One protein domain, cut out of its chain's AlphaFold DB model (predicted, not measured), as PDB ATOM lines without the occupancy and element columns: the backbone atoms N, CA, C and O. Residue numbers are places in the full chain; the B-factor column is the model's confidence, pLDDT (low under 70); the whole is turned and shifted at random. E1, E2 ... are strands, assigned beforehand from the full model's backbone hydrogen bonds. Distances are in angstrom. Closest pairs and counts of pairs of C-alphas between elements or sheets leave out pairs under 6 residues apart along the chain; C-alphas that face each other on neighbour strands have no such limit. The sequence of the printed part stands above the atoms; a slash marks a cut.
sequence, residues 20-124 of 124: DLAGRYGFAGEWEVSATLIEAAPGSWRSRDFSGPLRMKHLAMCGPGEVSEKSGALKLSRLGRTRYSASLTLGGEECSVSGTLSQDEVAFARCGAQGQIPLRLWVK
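Overview. This is residues 20 to 124 of the 124 residues of an uncharacterized protein of Bosea caraganae (UniProt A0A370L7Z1). Eight antiparallel strands run round a closed barrel in chain order, E1 to E8, with E8 beside E1 to close the ring. E3 and E4 are the longest strands, both bent; the links E2 to E3 and E3 to E4 lie at opposite ends of the longest axis. The printed part has 105 residues with eight named strands and no named helix, an all-strand domain whose strands form a meander, each the antiparallel neighbour of the one before. The whole is compact, with a radius of gyration of the C-alphas of 13.6 A, yet elongated in outline, spanning 48 by 28 by 23 A.

Arrangement. In the barrel, E3, residues 47 to 58, bends by 62 degrees at residue 52, and its antiparallel neighbour E4, residues 69 to 79, bends by 57 degrees at residue 72. These two form a hairpin at 157 degrees, with N 50 and O 76 2.8 A apart, within hydrogen-bond range. On the other side of E3 lies E2, residues 31 to 39, at 151 degrees, with N 34 to O 55 at 2.9 A. E1, residues 20 to 25, is antiparallel to E2 at 149 degrees, with N 23 to O 33 at 2.9 A. On the other side of E4 lies E5, residues 83 to 90, at 155 degrees, with N 75 to O 87 at 2.8 A. E6, residues 93 to 100, follows at 160 degrees to E5, with N 86 to O 97 at 2.8 A. E7, residues 107 to 111, stands at 165 degrees to E6, with N 110 to O 96 at 2.8 A. E8, residues 115 to 123, has staggered pairing: residues 115 to 119 pair with E7 at 131 degrees, N 109 to O 117 at 2.8 A, and residues 119 to 123 with E1 at 148 degrees, N 22 to O 122 at 2.9 A. E1 and E5 are apart, as are E3 and E7.

Along the chain. E1 begins at C-alpha 20, (151.716, 170.232, 190.792), and measures 16.4 A from first to last C-alpha. E2 measures 24.9 A, E3 31.9 A, E4 29.6 A, E5 21.9 A, E6 22.5 A, E7 12.7 A and E8 25.7 A. E3 begins at C-alpha 47, (159.687, 184.782, 193.636), and E8 ends at C-alpha 123, (148.696, 174.288, 187.891).

Size, cuts and confidence. The C-alphas of Ser 44 and Pro 64 are the two farthest apart, 48.0 A, while those of Asp 20 and Lys 124 are 5.8 A apart. The printed part has no cut and no long link. Mean pLDDT of the printed part is 93.1, with residues 42 to 43 under 70.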
ATOM      1  N   ASP A  20     152.191 171.222 191.752       97.75
ATOM      2  CA  ASP A  20     151.716 170.232 190.792       97.75
ATOM      3  C   ASP A  20     151.347 170.898 189.470       97.75
ATOM      4  O   ASP A  20     150.527 171.818 189.413       97.75
ATOM      5  N   LEU A  21     151.966 170.420 188.393       98.38
ATOM      6  CA  LEU A  21     151.811 170.947 187.048       98.38
ATOM      7  C   LEU A  21     151.307 169.870 186.090       98.38
ATOM      8  O   LEU A  21     151.688 168.694 186.157       98.38
ATOM      9  N   ALA A  22     150.487 170.314 185.151       98.62
ATOM     10  CA  ALA A  22     150.161 169.606 183.925       98.62
ATOM     11  C   ALA A  22     150.530 170.478 182.720       98.62
ATOM     12  O   ALA A  22     150.757 171.683 182.855       98.62
ATOM     13  N   GLY A  23     150.637 169.871 181.541       98.38
ATOM     14  CA  GLY A  23     151.057 170.594 180.353       98.38
ATOM     15  C   GLY A  23     150.853 169.861 179.035       98.38
ATOM     16  O   GLY A  23     150.533 168.670 178.989       98.38
ATOM     17  N   ARG A  24     151.098 170.595 177.948       98.31
ATOM     18  CA  ARG A  24     151.230 170.080 176.578       98.31
ATOM     19  C   ARG A  24     152.561 170.536 176.004       98.31
ATOM     20  O   ARG A  24     152.859 171.724 176.081       98.31
ATOM     21  N   TYR A  25     153.299 169.636 175.372       96.94
ATOM     22  CA  TYR A  25     154.537 169.943 174.660       96.94
ATOM     23  C   TYR A  25     154.478 169.415 173.223       96.94
ATOM     24  O   TYR A  25     153.851 168.383 172.966       96.94
ATOM     25  N   GLY A  26     155.133 170.122 172.305       95.44
ATOM     26  CA  GLY A  26     155.195 169.764 170.890       95.44
ATOM     27  C   GLY A  26     154.239 170.572 170.013       95.44
ATOM     28  O   GLY A  26     153.338 171.256 170.506       95.44
ATOM     29  N   PHE A  27     154.458 170.529 168.698       93.94
ATOM     30  CA  PHE A  27     153.757 171.388 167.733       93.94
ATOM     31  C   PHE A  27     152.269 171.074 167.606       93.94
ATOM     32  O   PHE A  27     151.459 171.993 167.501       93.94
ATOM     33  N   ALA A  28     151.899 169.797 167.680       94.88
ATOM     34  CA  ALA A  28     150.503 169.381 167.755       94.88
ATOM     35  C   ALA A  28     150.009 169.343 169.210       94.88
ATOM     36  O   ALA A  28     148.869 168.966 169.479       94.88
ATOM     37  N   GLY A  29     150.872 169.712 170.165       95.56
ATOM     38  CA  GLY A  29     150.679 169.412 171.568       95.56
ATOM     39  C   GLY A  29     150.477 167.918 171.733       95.56
ATOM     40  O   GLY A  29     149.467 167.529 172.298       95.56
ATOM     41  N   GLU A  30     151.389 167.097 171.217       95.81
ATOM     42  CA  GLU A  30     151.320 165.632 171.161       95.81
ATOM     43  C   GLU A  30     151.923 164.940 172.395       95.81
ATOM     44  O   GLU A  30     151.586 163.793 172.684       95.81
ATOM     45  N   TRP A  31     152.673 165.669 173.229       97.44
ATOM     46  CA  TRP A  31     153.171 165.184 174.522       97.44
ATOM     47  C   TRP A  31     152.437 165.764 175.733       97.44
ATOM     48  O   TRP A  31     152.364 166.980 175.915       97.44
ATOM     49  N   GLU A  32     151.877 164.891 176.568       98.25
ATOM     50  CA  GLU A  32     151.345 165.245 177.885       98.25
ATOM     51  C   GLU A  32     152.484 165.471 178.837       98.25
ATOM     52  O   GLU A  32     153.360 164.626 178.905       98.25
ATOM     53  N   VAL A  33     152.471 166.587 179.555       98.38
ATOM     54  CA  VAL A  33     153.473 166.911 180.565       98.38
ATOM     55  C   VAL A  33     152.839 166.773 181.941       98.38
ATOM     56  O   VAL A  33     151.744 167.280 182.184       98.38
ATOM     57  N   SER A  34     153.555 166.140 182.862       98.44
ATOM     58  CA  SER A  34     153.204 166.102 184.281       98.44
ATOM     59  C   SER A  34     154.449 166.309 185.132       98.44
ATOM     60  O   SER A  34     155.488 165.704 184.851       98.44
ATOM     61  N   ALA A  35     154.343 167.130 186.174       98.12
ATOM     62  CA  ALA A  35     155.419 167.332 187.135       98.12
ATOM     63  C   ALA A  35     154.856 167.643 188.524       98.12
ATOM     64  O   ALA A  35     153.877 168.375 188.647       98.12
ATOM     65  N   THR A  36     155.517 167.122 189.552       97.56
ATOM     66  CA  THR A  36     155.305 167.507 190.950       97.56
ATOM     67  C   THR A  36     156.624 168.071 191.442       97.56
ATOM     68  O   THR A  36     157.610 167.343 191.571       97.56
ATOM     69  N   LEU A  37     156.667 169.388 191.624       97.00
ATOM     70  CA  LEU A  37     157.882 170.099 191.999       97.00
ATOM     71  C   LEU A  37     157.869 170.440 193.485       97.00
ATOM     72  O   LEU A  37     156.818 170.731 194.054       97.00
ATOM     73  N   ILE A  38     159.052 170.465 194.083       95.50
ATOM     74  CA  ILE A  38     159.264 170.833 195.481       95.50
ATOM     75  C   ILE A  38     159.982 172.180 195.513       95.50
ATOM     76  O   ILE A  38     160.902 172.427 194.728       95.50
ATOM     77  N   GLU A  39     159.541 173.065 196.398       93.75
ATOM     78  CA  GLU A  39     160.171 174.357 196.635       93.75
ATOM     79  C   GLU A  39     161.593 174.153 197.181       93.75
ATOM     80  O   GLU A  39     161.800 173.457 198.175       93.75
ATOM     81  N   ALA A  40     162.585 174.737 196.508       83.44
ATOM     82  CA  ALA A  40     163.997 174.514 196.818       83.44
ATOM     83  C   ALA A  40     164.423 175.188 198.135       83.44
ATOM     84  O   ALA A  40     165.281 174.678 198.852       83.44
ATOM     85  N   ALA A  41     163.819 176.334 198.452       76.69
ATOM     86  CA  ALA A  41     163.983 177.058 199.705       76.69
ATOM     87  C   ALA A  41     162.774 177.983 199.914       76.69
ATOM     88  O   ALA A  41     162.188 178.407 198.917       76.69
ATOM     89  N   PRO A  42     162.424 178.350 201.161       69.75
ATOM     90  CA  PRO A  42     161.340 179.293 201.427       69.75
ATOM     91  C   PRO A  42     161.558 180.609 200.664       69.75
ATOM     92  O   PRO A  42     162.424 181.413 201.019       69.75
ATOM     93  N   GLY A  43     160.801 180.812 199.585       69.69
ATOM     94  CA  GLY A  43     160.886 182.007 198.754       69.69
ATOM     95  C   GLY A  43     159.973 183.122 199.256       69.69
ATOM     96  O   GLY A  43     159.042 182.912 200.037       69.69
ATOM     97  N   SER A  44     160.193 184.343 198.771       77.62
ATOM     98  CA  SER A  44     159.194 185.400 198.963       77.62
ATOM     99  C   SER A  44     157.986 185.143 198.058       77.62
ATOM    100  O   SER A  44     158.114 184.585 196.974       77.62
ATOM    101  N   TRP A  45     156.811 185.659 198.413       73.12
ATOM    102  CA  TRP A  45     155.625 185.590 197.545       73.12
ATOM    103  C   TRP A  45     155.830 186.188 196.137       73.12
ATOM    104  O   TRP A  45     155.032 185.936 195.235       73.12
ATOM    105  N   ARG A  46     156.885 186.993 195.937       82.81
ATOM    106  CA  ARG A  46     157.245 187.585 194.641       82.81
ATOM    107  C   ARG A  46     158.058 186.639 193.756       82.81
ATOM    108  O   ARG A  46     157.963 186.763 192.538       82.81
ATOM    109  N   SER A  47     158.831 185.731 194.350       88.81
ATOM    110  CA  SER A  47     159.687 184.782 193.636       88.81
ATOM    111  C   SER A  47     159.864 183.512 194.456       88.81
ATOM    112  O   SER A  47     160.395 183.571 195.568       88.81
ATOM    113  N   ARG A  48     159.428 182.382 193.896       92.81
ATOM    114  CA  ARG A  48     159.583 181.047 194.488       92.81
ATOM    115  C   ARG A  48     160.181 180.094 193.469       92.81
ATOM    116  O   ARG A  48     159.690 180.036 192.339       92.81
ATOM    117  N   ASP A  49     161.187 179.344 193.890       94.69
ATOM    118  CA  ASP A  49     161.905 178.405 193.037       94.69
ATOM    119  C   ASP A  49     161.508 176.974 193.375       94.69
ATOM    120  O   ASP A  49     161.537 176.555 194.531       94.69
ATOM    121  N   PHE A  50     161.151 176.222 192.344       96.25
ATOM    122  CA  PHE A  50     160.701 174.845 192.430       96.25
ATOM    123  C   PHE A  50     161.583 173.958 191.565       96.25
ATOM    124  O   PHE A  50     162.025 174.359 190.485       96.25
ATOM    125  N   SER A  51     161.805 172.723 191.998       97.00
ATOM    126  CA  SER A  51     162.450 171.718 191.161       97.00
ATOM    127  C   SER A  51     161.902 170.325 191.418       97.00
ATOM    128  O   SER A  51     161.402 170.030 192.502       97.00
ATOM    129  N   GLY A  52     161.964 169.467 190.409       96.69
ATOM    130  CA  GLY A  52     161.444 168.115 190.526       96.69
ATOM    131  C   GLY A  52     161.471 167.338 189.216       96.69
ATOM    132  O   GLY A  52     161.874 167.870 188.174       96.69
ATOM    133  N   PRO A  53     161.059 166.063 189.267       97.06
ATOM    134  CA  PRO A  53     160.946 165.230 188.085       97.06
ATOM    135  C   PRO A  53     159.824 165.728 187.171       97.06
ATOM    136  O   PRO A  53     158.771 166.188 187.619       97.06
ATOM    137  N   LEU A  54     160.046 165.571 185.871       96.75
ATOM    138  CA  LEU A  54     159.067 165.812 184.822       96.75
ATOM    139  C   LEU A  54     158.898 164.529 184.012       96.75
ATOM    140  O   LEU A  54     159.874 163.868 183.659       96.75
ATOM    141  N   ARG A  55     157.652 164.170 183.716       97.31
ATOM    142  CA  ARG A  55     157.320 163.071 182.806       97.31
ATOM    143  C   ARG A  55     156.563 163.615 181.614       97.31
ATOM    144  O   ARG A  55     155.737 164.518 181.762       97.31
ATOM    145  N   MET A  56     156.835 163.025 180.460       97.06
ATOM    146  CA  MET A  56     156.091 163.247 179.240       97.06
ATOM    147  C   MET A  56     155.528 161.942 178.705       97.06
ATOM    148  O   MET A  56     156.261 160.960 178.607       97.06
ATOM    149  N   LYS A  57     154.260 161.942 178.309       96.94
ATOM    150  CA  LYS A  57     153.604 160.803 177.665       96.94
ATOM    151  C   LYS A  57     153.120 161.203 176.281       96.94
ATOM    152  O   LYS A  57     152.437 162.216 176.136       96.94
ATOM    153  N   HIS A  58     153.475 160.433 175.263       97.00
ATOM    154  CA  HIS A  58     152.960 160.660 173.921       97.00
ATOM    155  C   HIS A  58     151.464 160.320 173.877       97.00
ATOM    156  O   HIS A  58     151.042 159.304 174.430       97.00
ATOM    157  N   LEU A  59     150.652 161.177 173.257       96.25
ATOM    158  CA  LEU A  59     149.202 160.973 173.176       96.25
ATOM    159  C   LEU A  59     148.749 160.167 171.957       96.25
ATOM    160  O   LEU A  59     147.610 159.706 171.941       96.25
ATOM    161  N   ALA A  60     149.597 159.999 170.942       90.81
ATOM    162  CA  ALA A  60     149.260 159.160 169.797       90.81
ATOM    163  C   ALA A  60     149.673 157.701 170.033       90.81
ATOM    164  O   ALA A  60     150.495 157.398 170.902       90.81
ATOM    165  N   MET A  61     149.125 156.797 169.220       87.94
ATOM    166  CA  MET A  61     149.586 155.410 169.176       87.94
ATOM    167  C   MET A  61     151.012 155.374 168.622       87.94
ATOM    168  O   MET A  61     151.250 155.808 167.499       87.94
ATOM    169  N   CYS A  62     151.941 154.868 169.427       87.88
ATOM    170  CA  CYS A  62     153.336 154.682 169.044       87.88
ATOM    171  C   CYS A  62     153.526 153.322 168.360       87.88
ATOM    172  O   CYS A  62     152.966 152.315 168.805       87.88
ATOM    173  N   GLY A  63     154.323 153.288 167.292       88.62
ATOM    174  CA  GLY A  63     154.700 152.050 166.609       88.62
ATOM    175  C   GLY A  63     155.689 151.193 167.417       88.62
ATOM    176  O   GLY A  63     156.241 151.647 168.426       88.62
ATOM    177  N   PRO A  64     155.961 149.946 166.991       90.62
ATOM    178  CA  PRO A  64     156.990 149.118 167.615       90.62
ATOM    179  C   PRO A  64     158.355 149.826 167.627       90.62
ATOM    180  O   PRO A  64     158.853 150.233 166.581       90.62
ATOM    181  N   GLY A  65     158.961 149.956 168.810       84.62
ATOM    182  CA  GLY A  65     160.265 150.608 168.995       84.62
ATOM    183  C   GLY A  65     160.219 152.129 169.185       84.62
ATOM    184  O   GLY A  65     161.255 152.725 169.474       84.62
ATOM    185  N   GLU A  66     159.049 152.763 169.077       88.25
ATOM    186  CA  GLU A  66     158.896 154.186 169.385       88.25
ATOM    187  C   GLU A  66     158.781 154.453 170.894       88.25
ATOM    188  O   GLU A  66     158.327 153.622 171.682       88.25
ATOM    189  N   VAL A  67     159.187 155.657 171.303       88.69
ATOM    190  CA  VAL A  67     159.208 156.077 172.708       88.69
ATOM    191  C   VAL A  67     157.835 156.615 173.111       88.69
ATOM    192  O   VAL A  67     157.466 157.720 172.725       88.69
ATOM    193  N   SER A  68     157.097 155.864 173.926       93.00
ATOM    194  CA  SER A  68     155.785 156.283 174.442       93.00
ATOM    195  C   SER A  68     155.873 157.242 175.634       93.00
ATOM    196  O   SER A  68     154.961 158.039 175.861       93.00
ATOM    197  N   GLU A  69     156.976 157.203 176.385       94.62
ATOM    198  CA  GLU A  69     157.201 158.043 177.560       94.62
ATOM    199  C   GLU A  69     158.633 158.575 177.616       94.62
ATOM    200  O   GLU A  69     159.593 157.867 177.315       94.62
ATOM    201  N   LYS A  70     158.784 159.824 178.056       93.75
ATOM    202  CA  LYS A  70     160.077 160.450 178.342       93.75
ATOM    203  C   LYS A  70     160.102 160.919 179.790       93.75
ATOM    204  O   LYS A  70     159.122 161.465 180.292       93.75
ATOM    205  N   SER A  71     161.243 160.745 180.439       95.06
ATOM    206  CA  SER A  71     161.501 161.270 181.779       95.06
ATOM    207  C   SER A  71     162.526 162.392 181.705       95.06
ATOM    208  O   SER A  71     163.398 162.404 180.833       95.06
ATOM    209  N   GLY A  72     162.415 163.330 182.632       95.56
ATOM    210  CA  GLY A  72     163.241 164.517 182.685       95.56
ATOM    211  C   GLY A  72     163.180 165.207 184.038       95.56
ATOM    212  O   GLY A  72     162.676 164.666 185.026       95.56
ATOM    213  N   ALA A  73     163.684 166.432 184.064       97.44
ATOM    214  CA  ALA A  73     163.631 167.309 185.224       97.44
ATOM    215  C   ALA A  73     163.121 168.688 184.814       97.44
ATOM    216  O   ALA A  73     163.303 169.114 183.674       97.44
ATOM    217  N   LEU A  74     162.498 169.385 185.759       97.88
ATOM    218  CA  LEU A  74     162.040 170.757 185.597       97.88
ATOM    219  C   LEU A  74     162.540 171.583 186.781       97.88
ATOM    220  O   LEU A  74     162.336 171.214 187.937       97.88
ATOM    221  N   LYS A  75     163.186 172.707 186.478       97.50
ATOM    222  CA  LYS A  75     163.505 173.785 187.416       97.50
ATOM    223  C   LYS A  75     162.677 174.995 187.012       97.50
ATOM    224  O   LYS A  75     162.753 175.414 185.861       97.50
ATOM    225  N   LEU A  76     161.880 175.536 187.924       97.38
ATOM    226  CA  LEU A  76     160.926 176.603 187.637       97.38
ATOM    227  C   LEU A  76     161.016 177.704 188.692       97.38
ATOM    228  O   LEU A  76     160.764 177.464 189.868       97.38
ATOM    229  N   SER A  77     161.283 178.924 188.242       96.25
ATOM    230  CA  SER A  77     161.175 180.147 189.034       96.25
ATOM    231  C   SER A  77     159.829 180.805 188.758       96.25
ATOM    232  O   SER A  77     159.581 181.313 187.661       96.25
ATOM    233  N   ARG A  78     158.932 180.795 189.747       94.81
ATOM    234  CA  ARG A  78     157.600 181.405 189.660       94.81
ATOM    235  C   ARG A  78     157.675 182.862 190.101       94.81
ATOM    236  O   ARG A  78     157.978 183.150 191.257       94.81
ATOM    237  N   LEU A  79     157.348 183.766 189.184       92.62
ATOM    238  CA  LEU A  79     157.368 185.215 189.367       92.62
ATOM    239  C   LEU A  79     155.935 185.714 189.599       92.62
ATOM    240  O   LEU A  79     155.117 185.811 188.681       92.62
ATOM    241  N   GLY A  80     155.616 186.023 190.856       90.50
ATOM    242  CA  GLY A  80     154.256 186.347 191.282       90.50
ATOM    243  C   GLY A  80     153.302 185.151 191.174       90.50
ATOM    244  O   GLY A  80     153.622 184.036 191.586       90.50
ATOM    245  N   ARG A  81     152.086 185.382 190.661       89.75
ATOM    246  CA  ARG A  81     151.038 184.348 190.628       89.75
ATOM    247  C   ARG A  81     151.135 183.411 189.433       89.75
ATOM    248  O   ARG A  81     150.986 182.214 189.631       89.75
ATOM    249  N   THR A  82     151.368 183.897 188.223       93.88
ATOM    250  CA  THR A  82     151.229 183.057 187.017       93.88
ATOM    251  C   THR A  82     152.463 183.047 186.133       93.88
ATOM    252  O   THR A  82     152.665 182.073 185.420       93.88
ATOM    253  N   ARG A  83     153.317 184.072 186.175       97.44
ATOM    254  CA  ARG A  83     154.502 184.106 185.315       97.44
ATOM    255  C   ARG A  83     155.587 183.173 185.825       97.44
ATOM    256  O   ARG A  83     155.728 182.975 187.033       97.44
ATOM    257  N   TYR A  84     156.377 182.635 184.907       97.75
ATOM    258  CA  TYR A  84     157.505 181.784 185.251       97.75
ATOM    259  C   TYR A  84     158.659 181.902 184.252       97.75
ATOM    260  O   TYR A  84     158.470 182.260 183.087       97.75
ATOM    261  N   SER A  85     159.851 181.556 184.731       97.81
ATOM    262  CA  SER A  85     160.990 181.135 183.918       97.81
ATOM    263  C   SER A  85     161.340 179.705 184.310       97.81
ATOM    264  O   SER A  85     161.235 179.355 185.486       97.81
ATOM    265  N   ALA A  86     161.701 178.858 183.353       97.81
ATOM    266  CA  ALA A  86     162.046 177.476 183.634       97.81
ATOM    267  C   ALA A  86     163.154 176.941 182.727       97.81
ATOM    268  O   ALA A  86     163.323 177.376 181.585       97.81
ATOM    269  N   SER A  87     163.861 175.952 183.263       97.25
ATOM    270  CA  SER A  87     164.724 175.042 182.526       97.25
ATOM    271  C   SER A  87     164.161 173.630 182.647       97.25
ATOM    272  O   SER A  87     163.833 173.173 183.747       97.25
ATOM    273  N   LEU A  88     164.021 172.953 181.514       95.94
ATOM    274  CA  LEU A  88     163.571 171.571 181.430       95.94
ATOM    275  C   LEU A  88     164.639 170.727 180.743       95.94
ATOM    276  O   LEU A  88     165.194 171.118 179.720       95.94
ATOM    277  N   THR A  89     164.940 169.575 181.334       94.38
ATOM    278  CA  THR A  89     165.933 168.630 180.821       94.38
ATOM    279  C   THR A  89     165.218 167.383 180.332       94.38
ATOM    280  O   THR A  89     164.572 166.698 181.125       94.38
ATOM    281  N   LEU A  90     165.339 167.077 179.041       86.44
ATOM    282  CA  LEU A  90     164.692 165.945 178.379       86.44
ATOM    283  C   LEU A  90     165.738 165.154 177.598       86.44
ATOM    284  O   LEU A  90     166.367 165.690 176.695       86.44
ATOM    285  N   GLY A  91     165.942 163.877 177.937       80.06
ATOM    286  CA  GLY A  91     166.904 163.035 177.211       80.06
ATOM    287  C   GLY A  91     168.340 163.585 177.186       80.06
ATOM    288  O   GLY A  91     169.074 163.310 176.246       80.06
ATOM    289  N   GLY A  92     168.724 164.379 178.192       80.81
ATOM    290  CA  GLY A  92     170.039 165.023 178.284       80.81
ATOM    291  C   GLY A  92     170.150 166.391 177.599       80.81
ATOM    292  O   GLY A  92     171.154 167.067 177.799       80.81
ATOM    293  N   GLU A  93     169.132 166.832 176.855       87.69
ATOM    294  CA  GLU A  93     169.072 168.181 176.284       87.69
ATOM    295  C   GLU A  93     168.367 169.138 177.255       87.69
ATOM    296  O   GLU A  93     167.337 168.797 177.841       87.69
ATOM    297  N   GLU A  94     168.933 170.329 177.447       92.81
ATOM    298  CA  GLU A  94     168.354 171.385 178.277       92.81
ATOM    299  C   GLU A  94     167.650 172.420 177.396       92.81
ATOM    300  O   GLU A  94     168.234 172.931 176.436       92.81
ATOM    301  N   CYS A  95     166.409 172.766 177.744       94.56
ATOM    302  CA  CYS A  95     165.689 173.851 177.097       94.56
ATOM    303  C   CYS A  95     165.237 174.915 178.087       94.56
ATOM    304  O   CYS A  95     164.730 174.618 179.170       94.56
ATOM    305  N   SER A  96     165.345 176.170 177.658       96.94
ATOM    306  CA  SER A  96     164.889 177.329 178.424       96.94
ATOM    307  C   SER A  96     163.528 177.816 177.936       96.94
ATOM    308  O   SER A  96     163.244 177.824 176.737       96.94
ATOM    309  N   VAL A  97     162.671 178.246 178.857       97.75
ATOM    310  CA  VAL A  97     161.341 178.774 178.540       97.75
ATOM    311  C   VAL A  97     160.931 179.842 179.549       97.75
ATOM    312  O   VAL A  97     161.297 179.802 180.721       97.75
ATOM    313  N   SER A  98     160.137 180.806 179.105       98.19
ATOM    314  CA  SER A  98     159.433 181.729 179.994       98.19
ATOM    315  C   SER A  98     158.022 181.940 179.470       98.19
ATOM    316  O   SER A  98     157.812 181.943 178.256       98.19
ATOM    317  N   GLY A  99     157.061 182.102 180.373       97.94
ATOM    318  CA  GLY A  99     155.657 182.217 179.998       97.94
ATOM    319  C   GLY A  99     154.730 182.453 181.181       97.94
ATOM    320  O   GLY A  99     155.153 182.890 182.257       97.94
ATOM    321  N   THR A 100     153.459 182.141 180.959       98.19
ATOM    322  CA  THR A 100     152.382 182.199 181.948       98.19
ATOM    323  C   THR A 100     151.870 180.785 182.197       98.19
ATOM    324  O   THR A 100     151.686 180.022 181.254       98.19
ATOM    325  N   LEU A 101     151.629 180.426 183.456       98.25
ATOM    326  CA  LEU A 101     150.923 179.202 183.814       98.25
ATOM    327  C   LEU A 101     149.457 179.329 183.364       98.25
ATOM    328  O   LEU A 101     148.680 180.032 184.010       98.25
ATOM    329  N   SER A 102     149.111 178.696 182.246       98.00
ATOM    330  CA  SER A 102     147.818 178.773 181.562       98.00
ATOM    331  C   SER A 102     147.611 177.541 180.670       98.00
ATOM    332  O   SER A 102     148.567 176.993 180.119       98.00
ATOM    333  N   GLN A 103     146.357 177.107 180.521       97.56
ATOM    334  CA  GLN A 103     145.995 176.063 179.554       97.56
ATOM    335  C   GLN A 103     145.990 176.585 178.111       97.56
ATOM    336  O   GLN A 103     146.220 175.807 177.190       97.56
ATOM    337  N   ASP A 104     145.791 177.890 177.919       96.62
ATOM    338  CA  ASP A 104     145.556 178.478 176.598       96.62
ATOM    339  C   ASP A 104     146.793 179.196 176.042       96.62
ATOM    340  O   ASP A 104     147.053 179.163 174.837       96.62
ATOM    341  N   GLU A 105     147.593 179.824 176.911       97.88
ATOM    342  CA  GLU A 105     148.762 180.599 176.483       97.88
ATOM    343  C   GLU A 105     149.956 179.695 176.163       97.88
ATOM    344  O   GLU A 105     150.458 178.959 177.013       97.88
ATOM    345  N   VAL A 106     150.451 179.791 174.929       98.25
ATOM    346  CA  VAL A 106     151.620 179.040 174.466       98.25
ATOM    347  C   VAL A 106     152.902 179.801 174.798       98.25
ATOM    348  O   VAL A 106     153.108 180.927 174.346       98.25
ATOM    349  N   ALA A 107     153.796 179.152 175.538       98.06
ATOM    350  CA  ALA A 107     155.200 179.520 175.636       98.06
ATOM    351  C   ALA A 107     156.031 178.680 174.653       98.06
ATOM    352  O   ALA A 107     155.580 177.651 174.153       98.06
ATOM    353  N   PHE A 108     157.269 179.093 174.387       97.56
ATOM    354  CA  PHE A 108     158.163 178.372 173.480       97.56
ATOM    355  C   PHE A 108     159.444 177.970 174.205       97.56
ATOM    356  O   PHE A 108     160.219 178.827 174.640       97.56
ATOM    357  N   ALA A 109     159.654 176.661 174.336       96.56
ATOM    358  CA  ALA A 109     160.881 176.083 174.855       96.56
ATOM    359  C   ALA A 109     161.975 176.148 173.788       96.56
ATOM    360  O   ALA A 109     161.799 175.665 172.674       96.56
ATOM    361  N   ARG A 110     163.103 176.768 174.128       95.31
ATOM    362  CA  ARG A 110     164.283 176.872 173.266       95.31
ATOM    363  C   ARG A 110     165.235 175.737 173.598       95.31
ATOM    364  O   ARG A 110     165.928 175.823 174.611       95.31
ATOM    365  N   CYS A 111     165.223 174.698 172.772       90.06
ATOM    366  CA  CYS A 111     166.034 173.492 172.923       90.06
ATOM    367  C   CYS A 111     167.167 173.530 171.893       90.06
ATOM    368  O   CYS A 111     166.899 173.346 170.705       90.06
ATOM    369  N   GLY A 112     168.392 173.847 172.331       80.81
ATOM    370  CA  GLY A 112     169.615 173.783 171.519       80.81
ATOM    371  C   GLY A 112     169.435 174.078 170.021       80.81
ATOM    372  O   GLY A 112     169.000 175.162 169.629       80.81
ATOM    373  N   ALA A 113     169.768 173.088 169.186       74.12
ATOM    374  CA  ALA A 113     169.623 173.149 167.729       74.12
ATOM    375  C   ALA A 113     168.205 172.803 167.226       74.12
ATOM    376  O   ALA A 113     167.905 173.040 166.057       74.12
ATOM    377  N   GLN A 114     167.330 172.258 168.081       71.94
ATOM    378  CA  GLN A 114     165.963 171.862 167.717       71.94
ATOM    379  C   GLN A 114     164.999 173.053 167.583       71.94
ATOM    380  O   GLN A 114     163.883 172.903 167.088       71.94
ATOM    381  N   GLY A 115     165.426 174.252 167.987       82.12
ATOM    382  CA  GLY A 115     164.662 175.483 167.820       82.12
ATOM    383  C   GLY A 115     163.627 175.708 168.925       82.12
ATOM    384  O   GLY A 115     163.855 175.388 170.092       82.12
ATOM    385  N   GLN A 116     162.517 176.359 168.565       93.81
ATOM    386  CA  GLN A 116     161.445 176.741 169.487       93.81
ATOM    387  C   GLN A 116     160.296 175.736 169.427       93.81
ATOM    388  O   GLN A 116     159.602 175.656 168.415       93.81
ATOM    389  N   ILE A 117     160.069 175.009 170.520       95.25
ATOM    390  CA  ILE A 117     159.033 173.980 170.621       95.25
ATOM    391  C   ILE A 117     157.897 174.490 171.523       95.25
ATOM    392  O   ILE A 117     158.172 174.953 172.635       95.25
ATOM    393  N   PRO A 118     156.625 174.436 171.082       97.62
ATOM    394  CA  PRO A 118     155.500 174.903 171.887       97.62
ATOM    395  C   PRO A 118     155.369 174.152 173.214       97.62
ATOM    396  O   PRO A 118     155.473 172.924 173.270       97.62
ATOM    397  N   LEU A 119     155.087 174.904 174.275       98.12
ATOM    398  CA  LEU A 119     154.853 174.409 175.622       98.12
ATOM    399  C   LEU A 119     153.733 175.204 176.295       98.12
ATOM    400  O   LEU A 119     153.774 176.429 176.370       98.12
ATOM    401  N   ARG A 120     152.770 174.481 176.857       98.56
ATOM    402  CA  ARG A 120     151.785 174.989 177.816       98.56
ATOM    403  C   ARG A 120     152.003 174.289 179.145       98.56
ATOM    404  O   ARG A 120     152.164 173.070 179.160       98.56
ATOM    405  N   LEU A 121     151.979 175.044 180.235       98.56
ATOM    406  CA  LEU A 121     152.025 174.527 181.600       98.56
ATOM    407  C   LEU A 121     150.925 175.203 182.407       98.56
ATOM    408  O   LEU A 121     150.760 176.413 182.311       98.56
ATOM    409  N   TRP A 122     150.222 174.458 183.247       98.50
ATOM    410  CA  TRP A 122     149.243 174.997 184.186       98.50
ATOM    411  C   TRP A 122     149.313 174.253 185.515       98.50
ATOM    412  O   TRP A 122     149.788 173.119 185.588       98.50
ATOM    413  N   VAL A 123     148.852 174.916 186.573       97.31
ATOM    414  CA  VAL A 123     148.696 174.288 187.891       97.31
ATOM    415  C   VAL A 123     147.471 173.379 187.847       97.31
ATOM    416  O   VAL A 123     146.460 173.774 187.262       97.31
ATOM    417  N   LYS A 124     147.585 172.175 188.412       94.25
ATOM    418  CA  LYS A 124     146.449 171.255 188.561       94.25
ATOM    419  C   LYS A 124     145.417 171.760 189.565       94.25
ATOM    420  O   LYS A 124     145.817 172.448 190.531       94.25
TER     421      LYS A 124